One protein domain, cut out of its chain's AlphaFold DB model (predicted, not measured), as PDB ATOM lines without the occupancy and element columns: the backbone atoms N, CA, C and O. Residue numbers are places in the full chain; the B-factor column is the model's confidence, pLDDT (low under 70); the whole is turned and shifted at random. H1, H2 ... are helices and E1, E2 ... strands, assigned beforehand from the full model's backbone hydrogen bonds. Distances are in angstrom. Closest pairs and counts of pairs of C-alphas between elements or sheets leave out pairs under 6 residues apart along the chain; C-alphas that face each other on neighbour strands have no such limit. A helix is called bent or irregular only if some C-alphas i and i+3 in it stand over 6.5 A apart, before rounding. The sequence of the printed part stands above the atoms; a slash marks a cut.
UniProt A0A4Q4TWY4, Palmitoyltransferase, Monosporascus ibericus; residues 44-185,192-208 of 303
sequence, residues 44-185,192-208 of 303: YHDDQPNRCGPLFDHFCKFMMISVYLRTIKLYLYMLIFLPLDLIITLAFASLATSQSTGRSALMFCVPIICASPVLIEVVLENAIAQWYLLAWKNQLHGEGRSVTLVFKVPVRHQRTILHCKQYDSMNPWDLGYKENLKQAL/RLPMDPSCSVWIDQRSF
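This is residues 44 to 185 and 192 to 208 of the 303 residues of the protein "Palmitoyltransferase" of Monosporascus ibericus (UniProt A0A4Q4TWY4). The model is a long rod: a helical hairpin of H1 and the bent H2 runs to one end, and a long two-stranded hairpin, E5 and E6, runs to the other. Between the two ends, two short strand hairpins, E1 with E2 and E3 with E4, lie near the start of H1, and the short H3 makes a corner with the end of H2b, residues 134 to 136, at the base of the helical hairpin; residues 192 to 208 form a tail without named elements, of which 195 to 200 stick out. The printed part has 159 residues, with the order E1 E2 E3 E4 H1 H2 E5 E6 H3 and three separate antiparallel sheets of two strands each. The class is mixed, helices and strands; the whole is loose, with a radius of gyration of the C-alphas of 22.0 A and spans of 87 by 39 by 33 A.

E1, residues 44 to 46, and E2, residues 51 to 54, form an antiparallel hairpin, with N 46 and O 51 2.9 A apart, within hydrogen-bond range. E3, residues 58 to 60, and E4, residues 65 to 67, form another, with N 67 and O 58 at 2.8 A. H1, residues 69 to 99, has a kink of 26 degrees near residue 82 and is irregular, with C-alphas 70 and 73 7.3 A apart. H2, residues 103 to 136, was assigned as one helix by its hydrogen bonds but is bent: C-alphas 114 and 117 are 6.8 A apart, and its arms H2a, residues 103 to 114, and H2b, residues 117 to 136, stand at a steep tilt of 41 degrees. With its residues 90 to 97 alone H1 touches H2a, closest at the C-alphas of Ala 93 and Cys 109, 5.2 A, at a steep tilt of 44 degrees, opposite ways; the two form a helical hairpin. With residues 76 to 87 alone it touches H2b, closest at the C-alphas of Leu 79 and Ala 127, 4.9 A, at a shallow tilt of 25 degrees, opposite ways. E5, residues 146 to 155, and E6, residues 159 to 168, form an antiparallel hairpin, with N 155 and O 159 at 2.8 A and N 165 and O 149 at 2.8 A; both strands are apart from H1. H3, residues 177 to 185, is about perpendicular to H2b at 74 degrees and touches its residues 134 to 136 alone, closest at the C-alphas of Trp 136 and Tyr 177, 4.8 A. Every O i to N i+4 pair is within hydrogen-bond range in H2b and H3; in H1 22 of 27 are, and in H2a 4 of 8.

E1 begins at C-alpha 44, (123.862, 146.983, 148.302). H1 measures 46.2 A and ends at C-alpha 99, (135.796, 192.341, 124.295). H2a measures 16.8 A, H2b 26.4 A, E5 27.5 A and E6 28.7 A. H3 ends at C-alpha 185, (131.612, 165.364, 154.889).

The C-alphas of Thr 101 and His 157 are the two farthest apart, at 87.3 A. Residues 186 to 191 are not printed, and C-alphas 185 and 192 are 9.2 A apart across this cut. No link between named elements is long. The mean pLDDT of the printed part is 89.1; residues 192 to 208 are under 70.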
ATOM      1  N   TYR A  44     124.593 147.313 149.527       94.38
ATOM      2  CA  TYR A  44     123.862 146.983 148.302       94.38
ATOM      3  C   TYR A  44     124.828 146.504 147.217       94.38
ATOM      4  O   TYR A  44     126.031 146.764 147.273       94.38
ATOM      5  N   HIS A  45     124.314 145.725 146.266       96.12
ATOM      6  CA  HIS A  45     125.092 145.228 145.137       96.12
ATOM      7  C   HIS A  45     125.069 146.249 144.002       96.12
ATOM      8  O   HIS A  45     123.996 146.695 143.609       96.12
ATOM      9  N   ASP A  46     126.247 146.586 143.489       96.50
ATOM     10  CA  ASP A  46     126.412 147.412 142.303       96.50
ATOM     11  C   ASP A  46     126.699 146.519 141.096       96.50
ATOM     12  O   ASP A  46     127.716 145.819 141.052       96.50
ATOM     13  N   ASP A  47     125.799 146.569 140.119       96.44
ATOM     14  CA  ASP A  47     125.843 145.743 138.916       96.44
ATOM     15  C   ASP A  47     127.001 146.111 137.980       96.44
ATOM     16  O   ASP A  47     127.471 145.258 137.233       96.44
ATOM     17  N   GLN A  48     127.480 147.360 138.017       96.25
ATOM     18  CA  GLN A  48     128.496 147.859 137.083       96.25
ATOM     19  C   GLN A  48     129.898 147.283 137.374       96.25
ATOM     20  O   GLN A  48     130.469 146.615 136.513       96.25
ATOM     21  N   PRO A  49     130.466 147.452 138.582       95.25
ATOM     22  CA  PRO A  49     131.667 146.753 139.023       95.25
ATOM     23  C   PRO A  49     131.395 145.322 139.522       95.25
ATOM     24  O   PRO A  49     132.335 144.683 139.994       95.25
ATOM     25  N   ASN A  50     130.144 144.841 139.482       96.25
ATOM     26  CA  ASN A  50     129.706 143.529 139.973       96.25
ATOM     27  C   ASN A  50     130.198 143.216 141.402       96.25
ATOM     28  O   ASN A  50     130.813 142.179 141.667       96.25
ATOM     29  N   ARG A  51     129.975 144.142 142.343       95.75
ATOM     30  CA  ARG A  51     130.410 143.986 143.744       95.75
ATOM     31  C   ARG A  51     129.440 144.631 144.724       95.75
ATOM     32  O   ARG A  51     128.781 145.616 144.407       95.75
ATOM     33  N   CYS A  52     129.409 144.131 145.955       96.44
ATOM     34  CA  CYS A  52     128.678 144.775 147.044       96.44
ATOM     35  C   CYS A  52     129.482 145.928 147.657       96.44
ATOM     36  O   CYS A  52     130.651 145.758 148.005       96.44
ATOM     37  N   GLY A  53     128.849 147.092 147.804       95.00
ATOM     38  CA  GLY A  53     129.440 148.288 148.403       95.00
ATOM     39  C   GLY A  53     128.675 148.735 149.655       95.00
ATOM     40  O   GLY A  53     127.442 148.713 149.647       95.00
ATOM     41  N   PRO A  54     129.368 149.146 150.735       95.12
ATOM     42  CA  PRO A  54     128.716 149.784 151.874       95.12
ATOM     43  C   PRO A  54     128.208 151.173 151.485       95.12
ATOM     44  O   PRO A  54     128.895 151.899 150.760       95.12
ATOM     45  N   LEU A  55     127.023 151.537 151.981       94.88
ATOM     46  CA  LEU A  55     126.323 152.782 151.648       94.88
ATOM     47  C   LEU A  55     126.253 153.028 150.129       94.88
ATOM     48  O   LEU A  55     126.434 154.150 149.667       94.88
ATOM     49  N   PHE A  56     126.085 151.969 149.333       96.31
ATOM     50  CA  PHE A  56     125.947 152.128 147.888       96.31
ATOM     51  C   PHE A  56     124.632 152.837 147.561       96.31
ATOM     52  O   PHE A  56     123.568 152.372 147.960       96.31
ATOM     53  N   ASP A  57     124.742 153.946 146.839       96.62
ATOM     54  CA  ASP A  57     123.632 154.806 146.456       96.62
ATOM     55  C   ASP A  57     123.174 154.489 145.028       96.62
ATOM     56  O   ASP A  57     122.110 153.920 144.802       96.62
ATOM     57  N   HIS A  58     124.019 154.809 144.049       96.94
ATOM     58  CA  HIS A  58     123.775 154.527 142.642       96.94
ATOM     59  C   HIS A  58     125.086 154.513 141.848       96.94
ATOM     60  O   HIS A  58     126.135 154.969 142.306       96.94
ATOM     61  N   PHE A  59     125.018 154.028 140.610       96.94
ATOM     62  CA  PHE A  59     126.072 154.255 139.629       96.94
ATOM     63  C   PHE A  59     125.788 155.543 138.853       96.94
ATOM     64  O   PHE A  59     124.839 155.615 138.065       96.94
ATOM     65  N   CYS A  60     126.601 156.574 139.078       96.62
ATOM     66  CA  CYS A  60     126.457 157.848 138.392       96.62
ATOM     67  C   CYS A  60     127.020 157.727 136.974       96.62
ATOM     68  O   CYS A  60     128.236 157.712 136.776       96.62
ATOM     69  N   LYS A  61     126.133 157.680 135.975       95.62
ATOM     70  CA  LYS A  61     126.523 157.589 134.557       95.62
ATOM     71  C   LYS A  61     127.276 158.823 134.064       95.62
ATOM     72  O   LYS A  61     128.128 158.692 133.199       95.62
ATOM     73  N   PHE A  62     126.984 160.002 134.616       92.75
ATOM     74  CA  PHE A  62     127.640 161.246 134.209       92.75
ATOM     75  C   PHE A  62     129.140 161.232 134.532       92.75
ATOM     76  O   PHE A  62     129.964 161.580 133.697       92.75
ATOM     77  N   MET A  63     129.499 160.771 135.730       92.81
ATOM     78  CA  MET A  63     130.895 160.692 136.166       92.81
ATOM     79  C   MET A  63     131.533 159.318 135.921       92.81
ATOM     80  O   MET A  63     132.720 159.149 136.181       92.81
ATOM     81  N   MET A  64     130.752 158.325 135.484       95.94
ATOM     82  CA  MET A  64     131.174 156.926 135.342       95.94
ATOM     83  C   MET A  64     131.771 156.339 136.634       95.94
ATOM     84  O   MET A  64     132.731 155.568 136.601       95.94
ATOM     85  N   ILE A  65     131.194 156.694 137.790       95.31
ATOM     86  CA  ILE A  65     131.612 156.177 139.100       95.31
ATOM     87  C   ILE A  65     130.438 155.605 139.890       95.31
ATOM     88  O   ILE A  65     129.327 156.136 139.886       95.31
ATOM     89  N   SER A  66     130.714 154.549 140.652       96.62
ATOM     90  CA  SER A  66     129.839 154.096 141.731       96.62
ATOM     91  C   SER A  66     129.866 155.117 142.865       96.62
ATOM     92  O   SER A  66     130.941 155.417 143.397       96.62
ATOM     93  N   VAL A  67     128.702 155.614 143.272       97.12
ATOM     94  CA  VAL A  67     128.528 156.439 144.470       97.12
ATOM     95  C   VAL A  67     128.240 155.499 145.634       97.12
ATOM     96  O   VAL A  67     127.203 154.849 145.694       97.12
ATOM     97  N   TYR A  68     129.205 155.367 146.536       96.00
ATOM     98  CA  TYR A  68     129.104 154.552 147.747       96.00
ATOM     99  C   TYR A  68     129.878 155.221 148.881       96.00
ATOM    100  O   TYR A  68     130.468 156.279 148.657       96.00
ATOM    101  N   LEU A  69     129.944 154.603 150.068       93.88
ATOM    102  CA  LEU A  69     130.585 155.174 151.264       93.88
ATOM    103  C   LEU A  69     131.884 155.935 150.949       93.88
ATOM    104  O   LEU A  69     132.046 157.092 151.318       93.88
ATOM    105  N   ARG A  70     132.779 155.314 150.177       90.81
ATOM    106  CA  ARG A  70     134.108 155.852 149.870       90.81
ATOM    107  C   ARG A  70     134.095 157.061 148.926       90.81
ATOM    108  O   ARG A  70     134.983 157.903 149.000       90.81
ATOM    109  N   THR A  71     133.145 157.117 148.001       94.00
ATOM    110  CA  THR A  71     133.095 158.107 146.912       94.00
ATOM    111  C   THR A  71     132.016 159.163 147.120       94.00
ATOM    112  O   THR A  71     132.034 160.171 146.420       94.00
ATOM    113  N   ILE A  72     131.122 158.993 148.101       94.81
ATOM    114  CA  ILE A  72     130.002 159.908 148.352       94.81
ATOM    115  C   ILE A  72     130.469 161.335 148.657       94.81
ATOM    116  O   ILE A  72     129.929 162.283 148.103       94.81
ATOM    117  N   LYS A  73     131.537 161.504 149.447       93.81
ATOM    118  CA  LYS A  73     132.100 162.829 149.754       93.81
ATOM    119  C   LYS A  73     132.628 163.524 148.496       93.81
ATOM    120  O   LYS A  73     132.363 164.702 148.289       93.81
ATOM    121  N   LEU A  74     133.344 162.788 147.642       92.88
ATOM    122  CA  LEU A  74     133.828 163.315 146.364       92.88
ATOM    123  C   LEU A  74     132.653 163.697 145.457       92.88
ATOM    124  O   LEU A  74     132.658 164.781 144.885       92.88
ATOM    125  N   TYR A  75     131.633 162.844 145.378       96.12
ATOM    126  CA  TYR A  75     130.424 163.127 144.615       96.12
ATOM    127  C   TYR A  75     129.732 164.412 145.086       96.12
ATOM    128  O   TYR A  75     129.436 165.276 144.266       96.12
ATOM    129  N   LEU A  76     129.549 164.589 146.396       95.56
ATOM    130  CA  LEU A  76     128.930 165.790 146.963       95.56
ATOM    131  C   LEU A  76     129.717 167.070 146.652       95.56
ATOM    132  O   LEU A  76     129.102 168.104 146.393       95.56
ATOM    133  N   TYR A  77     131.054 167.016 146.631       94.44
ATOM    134  CA  TYR A  77     131.861 168.147 146.163       94.44
ATOM    135  C   TYR A  77     131.670 168.405 144.670       94.44
ATOM    136  O   TYR A  77     131.500 169.557 144.281       94.44
ATOM    137  N   MET A  78     131.654 167.361 143.838       95.12
ATOM    138  CA  MET A  78     131.416 167.514 142.399       95.12
ATOM    139  C   MET A  78     130.069 168.183 142.112       95.12
ATOM    140  O   MET A  78     129.998 169.034 141.232       95.12
ATOM    141  N   LEU A  79     129.027 167.875 142.890       95.69
ATOM    142  CA  LEU A  79     127.719 168.528 142.770       95.69
ATOM    143  C   LEU A  79     127.748 170.034 143.081       95.69
ATOM    144  O   LEU A  79     126.904 170.760 142.571       95.69
ATOM    145  N   ILE A  80     128.702 170.515 143.887       95.06
ATOM    146  CA  ILE A  80     128.888 171.952 144.154       95.06
ATOM    147  C   ILE A  80     129.770 172.595 143.085       95.06
ATOM    148  O   ILE A  80     129.464 173.679 142.591       95.06
ATOM    149  N   PHE A  81     130.883 171.951 142.739       95.62
ATOM    150  CA  PHE A  81     131.871 172.549 141.848       95.62
ATOM    151  C   PHE A  81     131.425 172.566 140.388       95.62
ATOM    152  O   PHE A  81     131.772 173.503 139.682       95.62
ATOM    153  N   LEU A  82     130.624 171.597 139.939       96.19
ATOM    154  CA  LEU A  82     130.133 171.554 138.561       96.19
ATOM    155  C   LEU A  82     129.240 172.757 138.182       96.19
ATOM    156  O   LEU A  82     129.530 173.391 137.169       96.19
ATOM    157  N   PRO A  83     128.193 173.137 138.948       96.69
ATOM    158  CA  PRO A  83     127.416 174.332 138.617       96.69
ATOM    159  C   PRO A  83     128.251 175.613 138.742       96.69
ATOM    160  O   PRO A  83     128.088 176.528 137.939       96.69
ATOM    161  N   LEU A  84     129.178 175.676 139.705       96.81
ATOM    162  CA  LEU A  84     130.082 176.815 139.865       96.81
ATOM    163  C   LEU A  84     131.020 176.977 138.657       96.81
ATOM    164  O   LEU A  84     131.175 178.088 138.157       96.81
ATOM    165  N   ASP A  85     131.588 175.881 138.153       97.56
ATOM    166  CA  ASP A  85     132.425 175.857 136.950       97.56
ATOM    167  C   ASP A  85     131.654 176.318 135.703       97.56
ATOM    168  O   ASP A  85     132.145 177.150 134.936       97.56
ATOM    169  N   LEU A  86     130.402 175.874 135.543       97.75
ATOM    170  CA  LEU A  86     129.535 176.314 134.446       97.75
ATOM    171  C   LEU A  86     129.211 177.816 134.519       97.75
ATOM    172  O   LEU A  86     129.239 178.498 133.494       97.75
ATOM    173  N   ILE A  87     128.945 178.351 135.715       98.12
ATOM    174  CA  ILE A  87     128.699 179.789 135.923       98.12
ATOM    175  C   ILE A  87     129.952 180.604 135.589       98.12
ATOM    176  O   ILE A  87     129.867 181.607 134.879       98.12
ATOM    177  N   ILE A  88     131.122 180.166 136.063       98.31
ATOM    178  CA  ILE A  88     132.404 180.817 135.772       98.31
ATOM    179  C   ILE A  88     132.689 180.786 134.265       98.31
ATOM    180  O   ILE A  88     133.039 181.813 133.681       98.31
ATOM    181  N   THR A  89     132.474 179.641 133.619       97.81
ATOM    182  CA  THR A  89     132.641 179.476 132.170       97.81
ATOM    183  C   THR A  89     131.712 180.403 131.388       97.81
ATOM    184  O   THR A  89     132.156 181.077 130.460       97.81
ATOM    185  N   LEU A  90     130.440 180.507 131.785       97.88
ATOM    186  CA  LEU A  90     129.481 181.433 131.180       97.88
ATOM    187  C   LEU A  90     129.924 182.896 131.336       97.88
ATOM    188  O   LEU A  90     129.854 183.663 130.372       97.88
ATOM    189  N   ALA A  91     130.409 183.284 132.518       98.19
ATOM    190  CA  ALA A  91     130.895 184.635 132.775       98.19
ATOM    191  C   ALA A  91     132.100 184.982 131.883       98.19
ATOM    192  O   ALA A  91     132.092 186.017 131.213       98.19
ATOM    193  N   PHE A  92     133.098 184.095 131.802       97.56
ATOM    194  CA  PHE A  92     134.273 184.310 130.953       97.56
ATOM    195  C   PHE A  92     133.945 184.290 129.460       97.56
ATOM    196  O   PHE A  92     134.463 185.129 128.728       97.56
ATOM    197  N   ALA A  93     133.061 183.402 128.999       97.00
ATOM    198  CA  ALA A  93     132.615 183.391 127.605       97.00
ATOM    199  C   ALA A  93     131.882 184.692 127.237       97.00
ATOM    200  O   ALA A  93     132.096 185.249 126.157       97.00
ATOM    201  N   SER A  94     131.063 185.215 128.154       96.44
ATOM    202  CA  SER A  94     130.348 186.484 127.973       96.44
ATOM    203  C   SER A  94     131.310 187.674 127.922       96.44
ATOM    204  O   SER A  94     131.193 188.523 127.039       96.44
ATOM    205  N   LEU A  95     132.301 187.711 128.818       96.44
ATOM    206  CA  LEU A  95     133.332 188.750 128.836       96.44
ATOM    207  C   LEU A  95     134.226 188.697 127.591       96.44
ATOM    208  O   LEU A  95     134.509 189.724 126.982       96.44
ATOM    209  N   ALA A  96     134.642 187.500 127.176       94.94
ATOM    210  CA  ALA A  96     135.423 187.319 125.959       94.94
ATOM    211  C   ALA A  96     134.640 187.795 124.728       94.94
ATOM    212  O   ALA A  96     135.189 188.485 123.873       94.94
ATOM    213  N   THR A  97     133.339 187.493 124.672       95.56
ATOM    214  CA  THR A  97     132.448 187.952 123.600       95.56
ATOM    215  C   THR A  97     132.336 189.475 123.565       95.56
ATOM    216  O   THR A  97     132.424 190.053 122.484       95.56
ATOM    217  N   SER A  98     132.195 190.133 124.723       95.44
ATOM    218  CA  SER A  98     132.049 191.594 124.790       95.44
ATOM    219  C   SER A  98     133.326 192.356 124.427       95.44
ATOM    220  O   SER A  98     133.243 193.481 123.941       95.44
ATOM    221  N   GLN A  99     134.498 191.747 124.629       95.56
ATOM    222  CA  GLN A  99     135.796 192.341 124.295       95.56
ATOM    223  C   GLN A  99     136.299 191.966 122.893       95.56
ATOM    224  O   GLN A  99     137.191 192.629 122.360       95.56
ATOM    225  N   SER A 100     135.766 190.904 122.280       92.62
ATOM    226  CA  SER A 100     136.260 190.421 120.991       92.62
ATOM    227  C   SER A 100     135.742 191.249 119.811       92.62
ATOM    228  O   SER A 100     134.541 191.376 119.595       92.62
ATOM    229  N   THR A 101     136.659 191.750 118.981       89.25
ATOM    230  CA  THR A 101     136.346 192.335 117.661       89.25
ATOM    231  C   THR A 101     136.418 191.301 116.528       89.25
ATOM    232  O   THR A 101     136.014 191.572 115.397       89.25
ATOM    233  N   GLY A 102     136.931 190.097 116.814       89.81
ATOM    234  CA  GLY A 102     137.146 189.029 115.841       89.81
ATOM    235  C   GLY A 102     135.969 188.058 115.722       89.81
ATOM    236  O   GLY A 102     135.498 187.507 116.715       89.81
ATOM    237  N   ARG A 103     135.563 187.747 114.482       86.69
ATOM    238  CA  ARG A 103     134.525 186.738 114.177       86.69
ATOM    239  C   ARG A 103     134.855 185.334 114.700       86.69
ATOM    240  O   ARG A 103     133.944 184.551 114.940       86.69
ATOM    241  N   SER A 104     136.137 185.010 114.880       88.50
ATOM    242  CA  SER A 104     136.578 183.697 115.365       88.50
ATOM    243  C   SER A 104     136.154 183.425 116.811       88.50
ATOM    244  O   SER A 104     135.713 182.319 117.099       88.50
ATOM    245  N   ALA A 105     136.218 184.417 117.704       89.44
ATOM    246  CA  ALA A 105     135.836 184.248 119.108       89.44
ATOM    247  C   ALA A 105     134.332 183.967 119.270       89.44
ATOM    248  O   ALA A 105     133.943 183.104 120.060       89.44
ATOM    249  N   LEU A 106     133.496 184.629 118.462       91.56
ATOM    250  CA  LEU A 106     132.042 184.435 118.454       91.56
ATOM    251  C   LEU A 106     131.644 182.994 118.122       91.56
ATOM    252  O   LEU A 106     130.735 182.458 118.748       91.56
ATOM    253  N   MET A 107     132.354 182.341 117.193       93.94
ATOM    254  CA  MET A 107     132.063 180.957 116.794       93.94
ATOM    255  C   MET A 107     132.205 179.960 117.953       93.94
ATOM    256  O   MET A 107     131.513 178.946 117.964       93.94
ATOM    257  N   PHE A 108     133.069 180.250 118.932       93.75
ATOM    258  CA  PHE A 108     133.266 179.401 120.110       93.75
ATOM    259  C   PHE A 108     132.427 179.850 121.308       93.75
ATOM    260  O   PHE A 108     131.856 179.010 122.002       93.75
ATOM    261  N   CYS A 109     132.317 181.158 121.551       95.50
ATOM    262  CA  CYS A 109     131.647 181.667 122.746       95.50
ATOM    263  C   CYS A 109     130.120 181.612 122.641       95.50
ATOM    264  O   CYS A 109     129.464 181.335 123.641       95.50
ATOM    265  N   VAL A 110     129.541 181.825 121.453       95.31
ATOM    266  CA  VAL A 110     128.078 181.824 121.281       95.31
ATOM    267  C   VAL A 110     127.461 180.465 121.647       95.31
ATOM    268  O   VAL A 110     126.543 180.459 122.466       95.31
ATOM    269  N   PRO A 111     127.963 179.307 121.162       97.31
ATOM    270  CA  PRO A 111     127.442 178.008 121.591       97.31
ATOM    271  C   PRO A 111     127.532 177.785 123.104       97.31
ATOM    272  O   PRO A 111     126.590 177.260 123.692       97.31
ATOM    273  N   ILE A 112     128.627 178.217 123.740       97.56
ATOM    274  CA  ILE A 112     128.806 178.117 125.197       97.56
ATOM    275  C   ILE A 112     127.749 178.963 125.911       97.56
ATOM    276  O   ILE A 112     127.039 178.455 126.772       97.56
ATOM    277  N   ILE A 113     127.594 180.231 125.526       97.88
ATOM    278  CA  ILE A 113     126.617 181.145 126.131       97.88
ATOM    279  C   ILE A 113     125.188 180.614 125.966       97.88
ATOM    280  O   ILE A 113     124.398 180.701 126.899       97.88
ATOM    281  N   CYS A 114     124.855 180.035 124.809       97.62
ATOM    282  CA  CYS A 114     123.530 179.475 124.562       97.62
ATOM    283  C   CYS A 114     123.273 178.165 125.327       97.62
ATOM    284  O   CYS A 114     122.158 177.956 125.800       97.62
ATOM    285  N   ALA A 115     124.267 177.281 125.451       97.81
ATOM    286  CA  ALA A 115     124.098 175.976 126.096       97.81
ATOM    287  C   ALA A 115     124.197 176.036 127.629       97.81
ATOM    288  O   ALA A 115     123.507 175.285 128.322       97.81
ATOM    289  N   SER A 116     125.039 176.923 128.169       97.69
ATOM    290  CA  SER A 116     125.332 176.992 129.603       97.69
ATOM    291  C   SER A 116     124.101 177.190 130.493       97.69
ATOM    292  O   SER A 116     124.022 176.478 131.486       97.69
ATOM    293  N   PRO A 117     123.115 178.064 130.193       97.88
ATOM    294  CA  PRO A 117     121.942 178.239 131.054       97.88
ATOM    295  C   PRO A 117     121.158 176.942 131.278       97.88
ATOM    296  O   PRO A 117     120.848 176.604 132.416       97.88
ATOM    297  N   VAL A 118     120.926 176.175 130.207       98.12
ATOM    298  CA  VAL A 118     120.217 174.887 130.272       98.12
ATOM    299  C   VAL A 118     121.021 173.870 131.083       98.12
ATOM    300  O   VAL A 118     120.471 173.149 131.912       98.12
ATOM    301  N   LEU A 119     122.340 173.819 130.875       97.69
ATOM    302  CA  LEU A 119     123.212 172.923 131.636       97.69
ATOM    303  C   LEU A 119     123.277 173.304 133.120       97.69
ATOM    304  O   LEU A 119     123.249 172.415 133.968       97.69
ATOM    305  N   ILE A 120     123.340 174.600 133.439       97.88
ATOM    306  CA  ILE A 120     123.347 175.109 134.815       97.88
ATOM    307  C   ILE A 120     122.058 174.704 135.524       97.88
ATOM    308  O   ILE A 120     122.139 174.182 136.630       97.88
ATOM    309  N   GLU A 121     120.898 174.894 134.896       97.50
ATOM    310  CA  GLU A 121     119.597 174.523 135.465       97.50
ATOM    311  C   GLU A 121     119.540 173.026 135.800       97.50
ATOM    312  O   GLU A 121     119.358 172.660 136.962       97.50
ATOM    313  N   VAL A 122     119.823 172.157 134.822       97.50
ATOM    314  CA  VAL A 122     119.797 170.694 135.007       97.50
ATOM    315  C   VAL A 122     120.780 170.238 136.089       97.50
ATOM    316  O   VAL A 122     120.451 169.401 136.936       97.50
ATOM    317  N   VAL A 123     122.006 170.770 136.075       97.00
ATOM    318  CA  VAL A 123     123.027 170.409 137.064       97.00
ATOM    319  C   VAL A 123     122.642 170.906 138.453       97.00
ATOM    320  O   VAL A 123     122.836 170.170 139.419       97.00
ATOM    321  N   LEU A 124     122.097 172.116 138.570       97.38
ATOM    322  CA  LEU A 124     121.745 172.721 139.850       97.38
ATOM    323  C   LEU A 124     120.554 172.015 140.502       97.38
ATOM    324  O   LEU A 124     120.618 171.711 141.692       97.38
ATOM    325  N   GLU A 125     119.509 171.685 139.740       97.06
ATOM    326  CA  GLU A 125     118.375 170.905 140.247       97.06
ATOM    327  C   GLU A 125     118.827 169.543 140.779       97.06
ATOM    328  O   GLU A 125     118.505 169.163 141.910       97.06
ATOM    329  N   ASN A 126     119.642 168.825 139.997       96.25
ATOM    330  CA  ASN A 126     120.201 167.552 140.431       96.25
ATOM    331  C   ASN A 126     121.110 167.725 141.658       96.25
ATOM    332  O   ASN A 126     121.027 166.931 142.595       96.25
ATOM    333  N   ALA A 127     121.949 168.764 141.686       96.88
ATOM    334  CA  ALA A 127     122.823 169.053 142.815       96.88
ATOM    335  C   ALA A 127     122.020 169.274 144.096       96.88
ATOM    336  O   ALA A 127     122.312 168.610 145.088       96.88
ATOM    337  N   ILE A 128     120.986 170.119 144.065       97.56
ATOM    338  CA  ILE A 128     120.119 170.407 145.217       97.56
ATOM    339  C   ILE A 128     119.420 169.134 145.701       97.56
ATOM    340  O   ILE A 128     119.466 168.830 146.893       97.56
ATOM    341  N   ALA A 129     118.810 168.368 144.792       96.50
ATOM    342  CA  ALA A 129     118.081 167.152 145.149       96.50
ATOM    343  C   ALA A 129     118.996 166.106 145.803       96.50
ATOM    344  O   ALA A 129     118.671 165.549 146.854       96.50
ATOM    345  N   GLN A 130     120.167 165.863 145.213       96.75
ATOM    346  CA  GLN A 130     121.126 164.874 145.706       96.75
ATOM    347  C   GLN A 130     121.784 165.322 147.014       96.75
ATOM    348  O   GLN A 130     121.937 164.515 147.929       96.75
ATOM    349  N   TRP A 131     122.110 166.610 147.154       97.12
ATOM    350  CA  TRP A 131     122.593 167.158 148.421       97.12
ATOM    351  C   TRP A 131     121.558 167.022 149.534       97.12
ATOM    352  O   TRP A 131     121.890 166.605 150.644       97.12
ATOM    353  N   TYR A 132     120.299 167.339 149.236       97.12
ATOM    354  CA  TYR A 132     119.216 167.204 150.196       97.12
ATOM    355  C   TYR A 132     119.050 165.747 150.651       97.12
ATOM    356  O   TYR A 132     119.042 165.471 151.848       97.12
ATOM    357  N   LEU A 133     118.982 164.789 149.724       96.19
ATOM    358  CA  LEU A 133     118.790 163.382 150.083       96.19
ATOM    359  C   LEU A 133     119.997 162.794 150.828       96.19
ATOM    360  O   LEU A 133     119.835 162.216 151.905       96.19
ATOM    361  N   LEU A 134     121.207 162.976 150.299       96.38
ATOM    362  CA  LEU A 134     122.405 162.319 150.820       96.38
ATOM    363  C   LEU A 134     122.982 163.024 152.049       96.38
ATOM    364  O   LEU A 134     123.264 162.371 153.051       96.38
ATOM    365  N   ALA A 135     123.160 164.347 151.990       95.94
ATOM    366  CA  ALA A 135     123.831 165.097 153.051       95.94
ATOM    367  C   ALA A 135     122.857 165.595 154.122       95.94
ATOM    368  O   ALA A 135     123.195 165.581 155.304       95.94
ATOM    369  N   TRP A 136     121.646 166.018 153.740       96.31
ATOM    370  CA  TRP A 136     120.676 166.541 154.707       96.31
ATOM    371  C   TRP A 136     119.827 165.445 155.334       96.31
ATOM    372  O   TRP A 136     119.594 165.481 156.539       96.31
ATOM    373  N   LYS A 137     119.349 164.490 154.532       95.88
ATOM    374  CA  LYS A 137     118.426 163.439 154.974       95.88
ATOM    375  C   LYS A 137     119.082 162.101 155.270       95.88
ATOM    376  O   LYS A 137     118.406 161.258 155.847       95.88
ATOM    377  N   ASN A 138     120.353 161.906 154.913       96.06
ATOM    378  CA  ASN A 138     121.061 160.629 155.048       96.06
ATOM    379  C   ASN A 138     120.268 159.452 154.450       96.06
ATOM    380  O   ASN A 138     120.126 158.390 155.060       96.06
ATOM    381  N   GLN A 139     119.704 159.653 153.262       95.50
ATOM    382  CA  GLN A 139     118.844 158.692 152.583       95.50
ATOM    383  C   GLN A 139     119.449 158.322 151.230       95.50
ATOM    384  O   GLN A 139     119.668 159.201 150.399       95.50
ATOM    385  N   LEU A 140     119.683 157.026 151.001       94.75
ATOM    386  CA  LEU A 140     120.159 156.535 149.708       94.75
ATOM    387  C   LEU A 140     118.995 156.351 148.728       94.75
ATOM    388  O   LEU A 140     117.820 156.229 149.103       94.75
ATOM    389  N   HIS A 141     119.334 156.274 147.451       91.75
ATOM    390  CA  HIS A 141     118.423 155.968 146.373       91.75
ATOM    391  C   HIS A 141     117.725 154.624 146.636       91.75
ATOM    392  O   HIS A 141     118.353 153.586 146.825       91.75
ATOM    393  N   GLY A 142     116.392 154.647 146.671       85.81
ATOM    394  CA  GLY A 142     115.571 153.463 146.942       85.81
ATOM    395  C   GLY A 142     115.241 153.197 148.417       85.81
ATOM    396  O   GLY A 142     114.364 152.377 148.675       85.81
ATOM    397  N   GLU A 143     115.831 153.911 149.386       88.50
ATOM    398  CA  GLU A 143     115.540 153.711 150.824       88.50
ATOM    399  C   GLU A 143     114.226 154.368 151.306       88.50
ATOM    400  O   GLU A 143     113.816 154.172 152.446       88.50
ATOM    401  N   GLY A 144     113.520 155.120 150.456       76.19
ATOM    402  CA  GLY A 144     112.411 155.997 150.870       76.19
ATOM    403  C   GLY A 144     111.028 155.362 151.077       76.19
ATOM    404  O   GLY A 144     110.083 156.101 151.331       76.19
ATOM    405  N   ARG A 145     110.854 154.043 150.917       79.06
ATOM    406  CA  ARG A 145     109.515 153.410 150.977       79.06
ATOM    407  C   ARG A 145     109.193 152.786 152.332       79.06
ATOM    408  O   ARG A 145     108.132 153.050 152.884       79.06
ATOM    409  N   SER A 146     110.103 151.985 152.865       82.62
ATOM    410  CA  SER A 146     110.015 151.399 154.203       82.62
ATOM    411  C   SER A 146     111.346 150.737 154.529       82.62
ATOM    412  O   SER A 146     111.967 150.101 153.674       82.62
ATOM    413  N   VAL A 147     111.805 150.900 155.767       84.94
ATOM    414  CA  VAL A 147     113.030 150.254 156.249       84.94
ATOM    415  C   VAL A 147     112.671 149.387 157.447       84.94
ATOM    416  O   VAL A 147     112.095 149.860 158.424       84.94
ATOM    417  N   THR A 148     113.025 148.106 157.384       84.38
ATOM    418  CA  THR A 148     112.924 147.195 158.526       84.38
ATOM    419  C   THR A 148     114.301 147.041 159.152       84.38
ATOM    420  O   THR A 148     115.226 146.525 158.524       84.38
ATOM    421  N   LEU A 149     114.435 147.486 160.398       85.44
ATOM    422  CA  LEU A 149     115.646 147.297 161.187       85.44
ATOM    423  C   LEU A 149     115.488 146.091 162.105       85.44
ATOM    424  O   LEU A 149     114.416 145.864 162.670       85.44
ATOM    425  N   VAL A 150     116.575 145.336 162.277       82.88
ATOM    426  CA  VAL A 150     116.647 144.261 163.263       82.88
ATOM    427  C   VAL A 150     117.743 144.511 164.267       82.88
ATOM    428  O   VAL A 150     118.906 144.722 163.935       82.88
ATOM    429  N   PHE A 151     117.333 144.438 165.524       82.56
ATOM    430  CA  PHE A 151     118.175 144.644 166.679       82.56
ATOM    431  C   PHE A 151     118.383 143.303 167.369       82.56
ATOM    432  O   PHE A 151     117.424 142.579 167.648       82.56
ATOM    433  N   LYS A 152     119.638 142.975 167.668       83.12
ATOM    434  CA  LYS A 152     119.969 141.871 168.569       83.12
ATOM    435  C   LYS A 152     119.906 142.393 169.995       83.12
ATOM    436  O   LYS A 152     120.751 143.185 170.395       83.12
ATOM    437  N   VAL A 153     118.910 141.953 170.752       86.06
ATOM    438  CA  VAL A 153     118.749 142.336 172.155       86.06
ATOM    439  C   VAL A 153     119.184 141.155 173.025       86.06
ATOM    440  O   VAL A 153     118.541 140.099 172.972       86.06
ATOM    441  N   PRO A 154     120.273 141.280 173.808       84.69
ATOM    442  CA  PRO A 154     120.641 140.256 174.771       84.69
ATOM    443  C   PRO A 154     119.623 140.256 175.914       84.69
ATOM    444  O   PRO A 154     119.351 141.284 176.535       84.69
ATOM    445  N   VAL A 155     119.056 139.093 176.204       89.50
ATOM    446  CA  VAL A 155     118.155 138.871 177.334       89.50
ATOM    447  C   VAL A 155     118.931 138.158 178.437       89.50
ATOM    448  O   VAL A 155     119.844 137.370 178.163       89.50
ATOM    449  N   ARG A 156     118.588 138.433 179.705       85.50
ATOM    450  CA  ARG A 156     119.151 137.714 180.863       85.50
ATOM    451  C   ARG A 156     119.109 136.200 180.590       85.50
ATOM    452  O   ARG A 156     118.082 135.711 180.123       85.50
ATOM    453  N   HIS A 157     120.191 135.486 180.926       85.19
ATOM    454  CA  HIS A 157     120.426 134.050 180.652       85.19
ATOM    455  C   HIS A 157     120.917 133.690 179.231       85.19
ATOM    456  O   HIS A 157     120.497 132.676 178.681       85.19
ATOM    457  N   GLN A 158     121.811 134.492 178.631       80.25
ATOM    458  CA  GLN A 158     122.495 134.181 177.354       80.25
ATOM    459  C   GLN A 158     121.575 133.938 176.137       80.25
ATOM    460  O   GLN A 158     122.022 133.438 175.106       80.25
ATOM    461  N   ARG A 159     120.294 134.312 176.204       83.88
ATOM    462  CA  ARG A 159     119.392 134.246 175.047       83.88
ATOM    463  C   ARG A 159     119.420 135.578 174.309       83.88
ATOM    464  O   ARG A 159     119.190 136.618 174.914       83.88
ATOM    465  N   THR A 160     119.650 135.551 173.001       84.19
ATOM    466  CA  THR A 160     119.551 136.741 172.144       84.19
ATOM    467  C   THR A 160     118.217 136.712 171.415       84.19
ATOM    468  O   THR A 160     117.928 135.751 170.704       84.19
ATOM    469  N   ILE A 161     117.406 137.757 171.579       85.75
ATOM    470  CA  ILE A 161     116.157 137.926 170.830       85.75
ATOM    471  C   ILE A 161     116.405 138.903 169.682       85.75
ATOM    472  O   ILE A 161     117.112 139.901 169.838       85.75
ATOM    473  N   LEU A 162     115.829 138.608 168.517       84.38
ATOM    474  CA  LEU A 162     115.803 139.523 167.382       84.38
ATOM    475  C   LEU A 162     114.546 140.387 167.478       84.38
ATOM    476  O   LEU A 162     113.432 139.884 167.350       84.38
ATOM    477  N   HIS A 163     114.725 141.682 167.705       84.69
ATOM    478  CA  HIS A 163     113.640 142.650 167.687       84.69
ATOM    479  C   HIS A 163     113.581 143.304 166.305       84.69
ATOM    480  O   HIS A 163     114.514 144.006 165.915       84.69
ATOM    481  N   CYS A 164     112.505 143.063 165.557       85.88
ATOM    482  CA  CYS A 164     112.270 143.680 164.251       85.88
ATOM    483  C   CYS A 164     111.423 144.940 164.440       85.88
ATOM    484  O   CYS A 164     110.355 144.869 165.044       85.88
ATOM    485  N   LYS A 165     111.866 146.081 163.910       87.88
ATOM    486  CA  LYS A 165     111.070 147.311 163.875       87.88
ATOM    487  C   LYS A 165     110.976 147.819 162.446       87.88
ATOM    488  O   LYS A 165     111.992 148.077 161.803       87.88
ATOM    489  N   GLN A 166     109.748 147.942 161.962       88.69
ATOM    490  CA  GLN A 166     109.442 148.526 160.667       88.69
ATOM    491  C   GLN A 166     109.223 150.030 160.828       88.69
ATOM    492  O   GLN A 166     108.544 150.472 161.754       88.69
ATOM    493  N   TYR A 167     109.842 150.803 159.944       87.81
ATOM    494  CA  TYR A 167     109.691 152.245 159.852       87.81
ATOM    495  C   TYR A 167     108.973 152.555 158.546       87.81
ATOM    496  O   TYR A 167     109.581 152.588 157.473       87.81
ATOM    497  N   ASP A 168     107.664 152.747 158.654       85.62
ATOM    498  CA  ASP A 168     106.832 153.242 157.568       85.62
ATOM    499  C   ASP A 168     106.906 154.771 157.611       85.62
ATOM    500  O   ASP A 168     106.638 155.374 158.647       85.62
ATOM    501  N   SER A 169     107.327 155.408 156.519       84.56
ATOM    502  CA  SER A 169     107.460 156.872 156.345       84.56
ATOM    503  C   SER A 169     108.575 157.617 157.105       84.56
ATOM    504  O   SER A 169     108.842 158.767 156.764       84.56
ATOM    505  N   MET A 170     109.277 157.012 158.074       88.56
ATOM    506  CA  MET A 170     110.392 157.680 158.776       88.56
ATOM    507  C   MET A 170     111.747 157.123 158.332       88.56
ATOM    508  O   MET A 170     111.930 155.909 158.325       88.56
ATOM    509  N   ASN A 171     112.716 157.995 158.020       91.44
ATOM    510  CA  ASN A 171     114.092 157.562 157.774       91.44
ATOM    511  C   ASN A 171     114.807 157.319 159.117       91.44
ATOM    512  O   ASN A 171     115.111 158.293 159.810       91.44
ATOM    513  N   PRO A 172     115.112 156.065 159.505       91.88
ATOM    514  CA  PRO A 172     115.785 155.793 160.774       91.88
ATOM    515  C   PRO A 172     117.251 156.254 160.789       91.88
ATOM    516  O   PRO A 172     117.862 156.286 161.855       91.88
ATOM    517  N   TRP A 173     117.815 156.590 159.626       93.00
ATOM    518  CA  TRP A 173     119.188 157.070 159.474       93.00
ATOM    519  C   TRP A 173     119.303 158.600 159.564       93.00
ATOM    520  O   TRP A 173     120.418 159.119 159.600       93.00
ATOM    521  N   ASP A 174     118.183 159.330 159.590       94.69
ATOM    522  CA  ASP A 174     118.177 160.790 159.719       94.69
ATOM    523  C   ASP A 174     118.473 161.183 161.180       94.69
ATOM    524  O   ASP A 174     117.611 161.087 162.053       94.69
ATOM    525  N   LEU A 175     119.707 161.625 161.448       94.94
ATOM    526  CA  LEU A 175     120.151 162.129 162.756       94.94
ATOM    527  C   LEU A 175     119.993 163.656 162.887       94.94
ATOM    528  O   LEU A 175     120.478 164.259 163.845       94.94
ATOM    529  N   GLY A 176     119.328 164.296 161.922       95.75
ATOM    530  CA  GLY A 176     119.270 165.743 161.777       95.75
ATOM    531  C   GLY A 176     120.398 166.296 160.905       95.75
ATOM    532  O   GLY A 176     121.479 165.721 160.782       95.75
ATOM    533  N   TYR A 177     120.152 167.462 160.300       95.44
ATOM    534  CA  TYR A 177     120.997 168.003 159.229       95.44
ATOM    535  C   TYR A 177     122.470 168.183 159.616       95.44
ATOM    536  O   TYR A 177     123.344 167.949 158.788       95.44
ATOM    537  N   LYS A 178     122.763 168.572 160.866       95.31
ATOM    538  CA  LYS A 178     124.144 168.772 161.334       95.31
ATOM    539  C   LYS A 178     124.913 167.458 161.399       95.31
ATOM    540  O   LYS A 178     126.025 167.388 160.887       95.31
ATOM    541  N   GLU A 179     124.318 166.429 161.999       95.44
ATOM    542  CA  GLU A 179     124.975 165.130 162.149       95.44
ATOM    543  C   GLU A 179     125.029 164.368 160.830       95.44
ATOM    544  O   GLU A 179     126.048 163.761 160.522       95.44
ATOM    545  N   ASN A 180     124.000 164.476 159.989       95.56
ATOM    546  CA  ASN A 180     124.029 163.892 158.648       95.56
ATOM    547  C   ASN A 180     125.128 164.534 157.786       95.56
ATOM    548  O   ASN A 180     125.892 163.825 157.127       95.56
ATOM    549  N   LEU A 181     125.287 165.862 157.857       94.56
ATOM    550  CA  LEU A 181     126.366 166.567 157.169       94.56
ATOM    551  C   LEU A 181     127.739 166.174 157.727       94.56
ATOM    552  O   LEU A 181     128.670 165.940 156.955       94.56
ATOM    553  N   LYS A 182     127.854 166.056 159.057       93.38
ATOM    554  CA  LYS A 182     129.065 165.587 159.742       93.38
ATOM    555  C   LYS A 182     129.441 164.176 159.308       93.38
ATOM    556  O   LYS A 182     130.614 163.905 159.079       93.38
ATOM    557  N   GLN A 183     128.469 163.283 159.155       92.19
ATOM    558  CA  GLN A 183     128.723 161.956 158.616       92.19
ATOM    559  C   GLN A 183     129.205 162.068 157.163       92.19
ATOM    560  O   GLN A 183     130.302 161.603 156.850       92.19
ATOM    561  N   ALA A 184     128.444 162.740 156.290       92.62
ATOM    562  CA  ALA A 184     128.712 162.826 154.851       92.62
ATOM    563  C   ALA A 184     130.069 163.465 154.507       92.62
ATOM    564  O   ALA A 184     130.781 162.978 153.623       92.62
ATOM    565  N   LEU A 185     130.437 164.545 155.199       92.00
ATOM    566  CA  LEU A 185     131.612 165.364 154.889       92.00
ATOM    567  C   LEU A 185     132.734 165.275 155.935       92.00
ATOM    568  O   LEU A 185     133.859 165.689 155.641       92.00
ATOM    569  N   ARG A 192     139.689 169.295 154.739       62.97
ATOM    570  CA  ARG A 192     140.259 168.343 153.781       62.97
ATOM    571  C   ARG A 192     139.531 168.425 152.448       62.97
ATOM    572  O   ARG A 192     138.681 167.582 152.148       62.97
ATOM    573  N   LEU A 193     139.870 169.450 151.665       67.62
ATOM    574  CA  LEU A 193     139.619 169.435 150.226       67.62
ATOM    575  C   LEU A 193     140.193 168.136 149.622       67.62
ATOM    576  O   LEU A 193     141.183 167.611 150.135       67.62
ATOM    577  N   PRO A 194     139.613 167.618 148.529       62.00
ATOM    578  CA  PRO A 194     140.026 166.356 147.903       62.00
ATOM    579  C   PRO A 194     141.470 166.331 147.348       62.00
ATOM    580  O   PRO A 194     141.865 165.336 146.751       62.00
ATOM    581  N   MET A 195     142.257 167.393 147.545       57.34
ATOM    582  CA  MET A 195     143.565 167.619 146.923       57.34
ATOM    583  C   MET A 195     144.770 167.100 147.718       57.34
ATOM    584  O   MET A 195     145.892 167.301 147.271       57.34
ATOM    585  N   ASP A 196     144.583 166.435 148.863       58.16
ATOM    586  CA  ASP A 196     145.695 165.790 149.576       58.16
ATOM    587  C   ASP A 196     145.729 164.270 149.284       58.16
ATOM    588  O   ASP A 196     145.070 163.489 149.983       58.16
ATOM    589  N   PRO A 197     146.475 163.820 148.249       54.72
ATOM    590  CA  PRO A 197     146.606 162.404 147.894       54.72
ATOM    591  C   PRO A 197     147.369 161.586 148.948       54.72
ATOM    592  O   PRO A 197     147.264 160.358 148.960       54.72
ATOM    593  N   SER A 198     148.116 162.248 149.839       55.56
ATOM    594  CA  SER A 198     148.844 161.638 150.960       55.56
ATOM    595  C   SER A 198     147.955 161.371 152.171       55.56
ATOM    596  O   SER A 198     148.324 160.602 153.063       55.56
ATOM    597  N   CYS A 199     146.768 161.970 152.219       47.91
ATOM    598  CA  CYS A 199     145.927 161.896 153.392       47.91
ATOM    599  C   CYS A 199     145.190 160.550 153.430       47.91
ATOM    600  O   CYS A 199     144.348 160.228 152.588       47.91
ATOM    601  N   SER A 200     145.463 159.767 154.470       48.25
ATOM    602  CA  SER A 200     144.725 158.577 154.903       48.25
ATOM    603  C   SER A 200     143.296 158.915 155.378       48.25
ATOM    604  O   SER A 200     142.837 158.439 156.415       48.25
ATOM    605  N   VAL A 201     142.568 159.718 154.594       47.34
ATOM    606  CA  VAL A 201     141.168 160.168 154.746       47.34
ATOM    607  C   VAL A 201     140.185 158.995 154.826       47.34
ATOM    608  O   VAL A 201     139.041 159.150 155.238       47.34
ATOM    609  N   TRP A 202     140.651 157.790 154.511       50.84
ATOM    610  CA  TRP A 202     139.891 156.547 154.529       50.84
ATOM    611  C   TRP A 202     139.583 155.994 155.930       50.84
ATOM    612  O   TRP A 202     138.816 155.039 156.029       50.84
ATOM    613  N   ILE A 203     140.185 156.528 157.000       48.16
ATOM    614  CA  ILE A 203     140.115 155.908 158.337       48.16
ATOM    615  C   ILE A 203     138.826 156.262 159.108       48.16
ATOM    616  O   ILE A 203     138.376 155.445 159.909       48.16
ATOM    617  N   ASP A 204     138.163 157.387 158.818       52.22
ATOM    618  CA  ASP A 204     137.097 157.905 159.701       52.22
ATOM    619  C   ASP A 204     135.650 157.705 159.203       52.22
ATOM    620  O   ASP A 204     134.682 158.132 159.826       52.22
ATOM    621  N   GLN A 205     135.454 156.982 158.095       52.47
ATOM    622  CA  GLN A 205     134.105 156.614 157.629       52.47
ATOM    623  C   GLN A 205     133.500 155.412 158.372       52.47
ATOM    624  O   GLN A 205     132.370 155.012 158.095       52.47
ATOM    625  N   ARG A 206     134.212 154.834 159.354       54.66
ATOM    626  CA  ARG A 206     133.632 153.818 160.252       54.66
ATOM    627  C   ARG A 206     132.457 154.367 161.058       54.66
ATOM    628  O   ARG A 206     131.587 153.586 161.427       54.66
ATOM    629  N   SER A 207     132.421 155.676 161.300       54.44
ATOM    630  CA  SER A 207     131.315 156.351 161.984       54.44
ATOM    631  C   SER A 207     129.982 156.177 161.251       54.44
ATOM    632  O   SER A 207     128.977 155.972 161.909       54.44
ATOM    633  N   PHE A 208     129.962 156.143 159.914       54.25
ATOM    634  CA  PHE A 208     128.737 155.901 159.138       54.25
ATOM    635  C   PHE A 208     128.182 154.485 159.302       54.25
ATOM    636  O   PHE A 208     126.973 154.297 159.378       54.25
TER     637      PHE A 208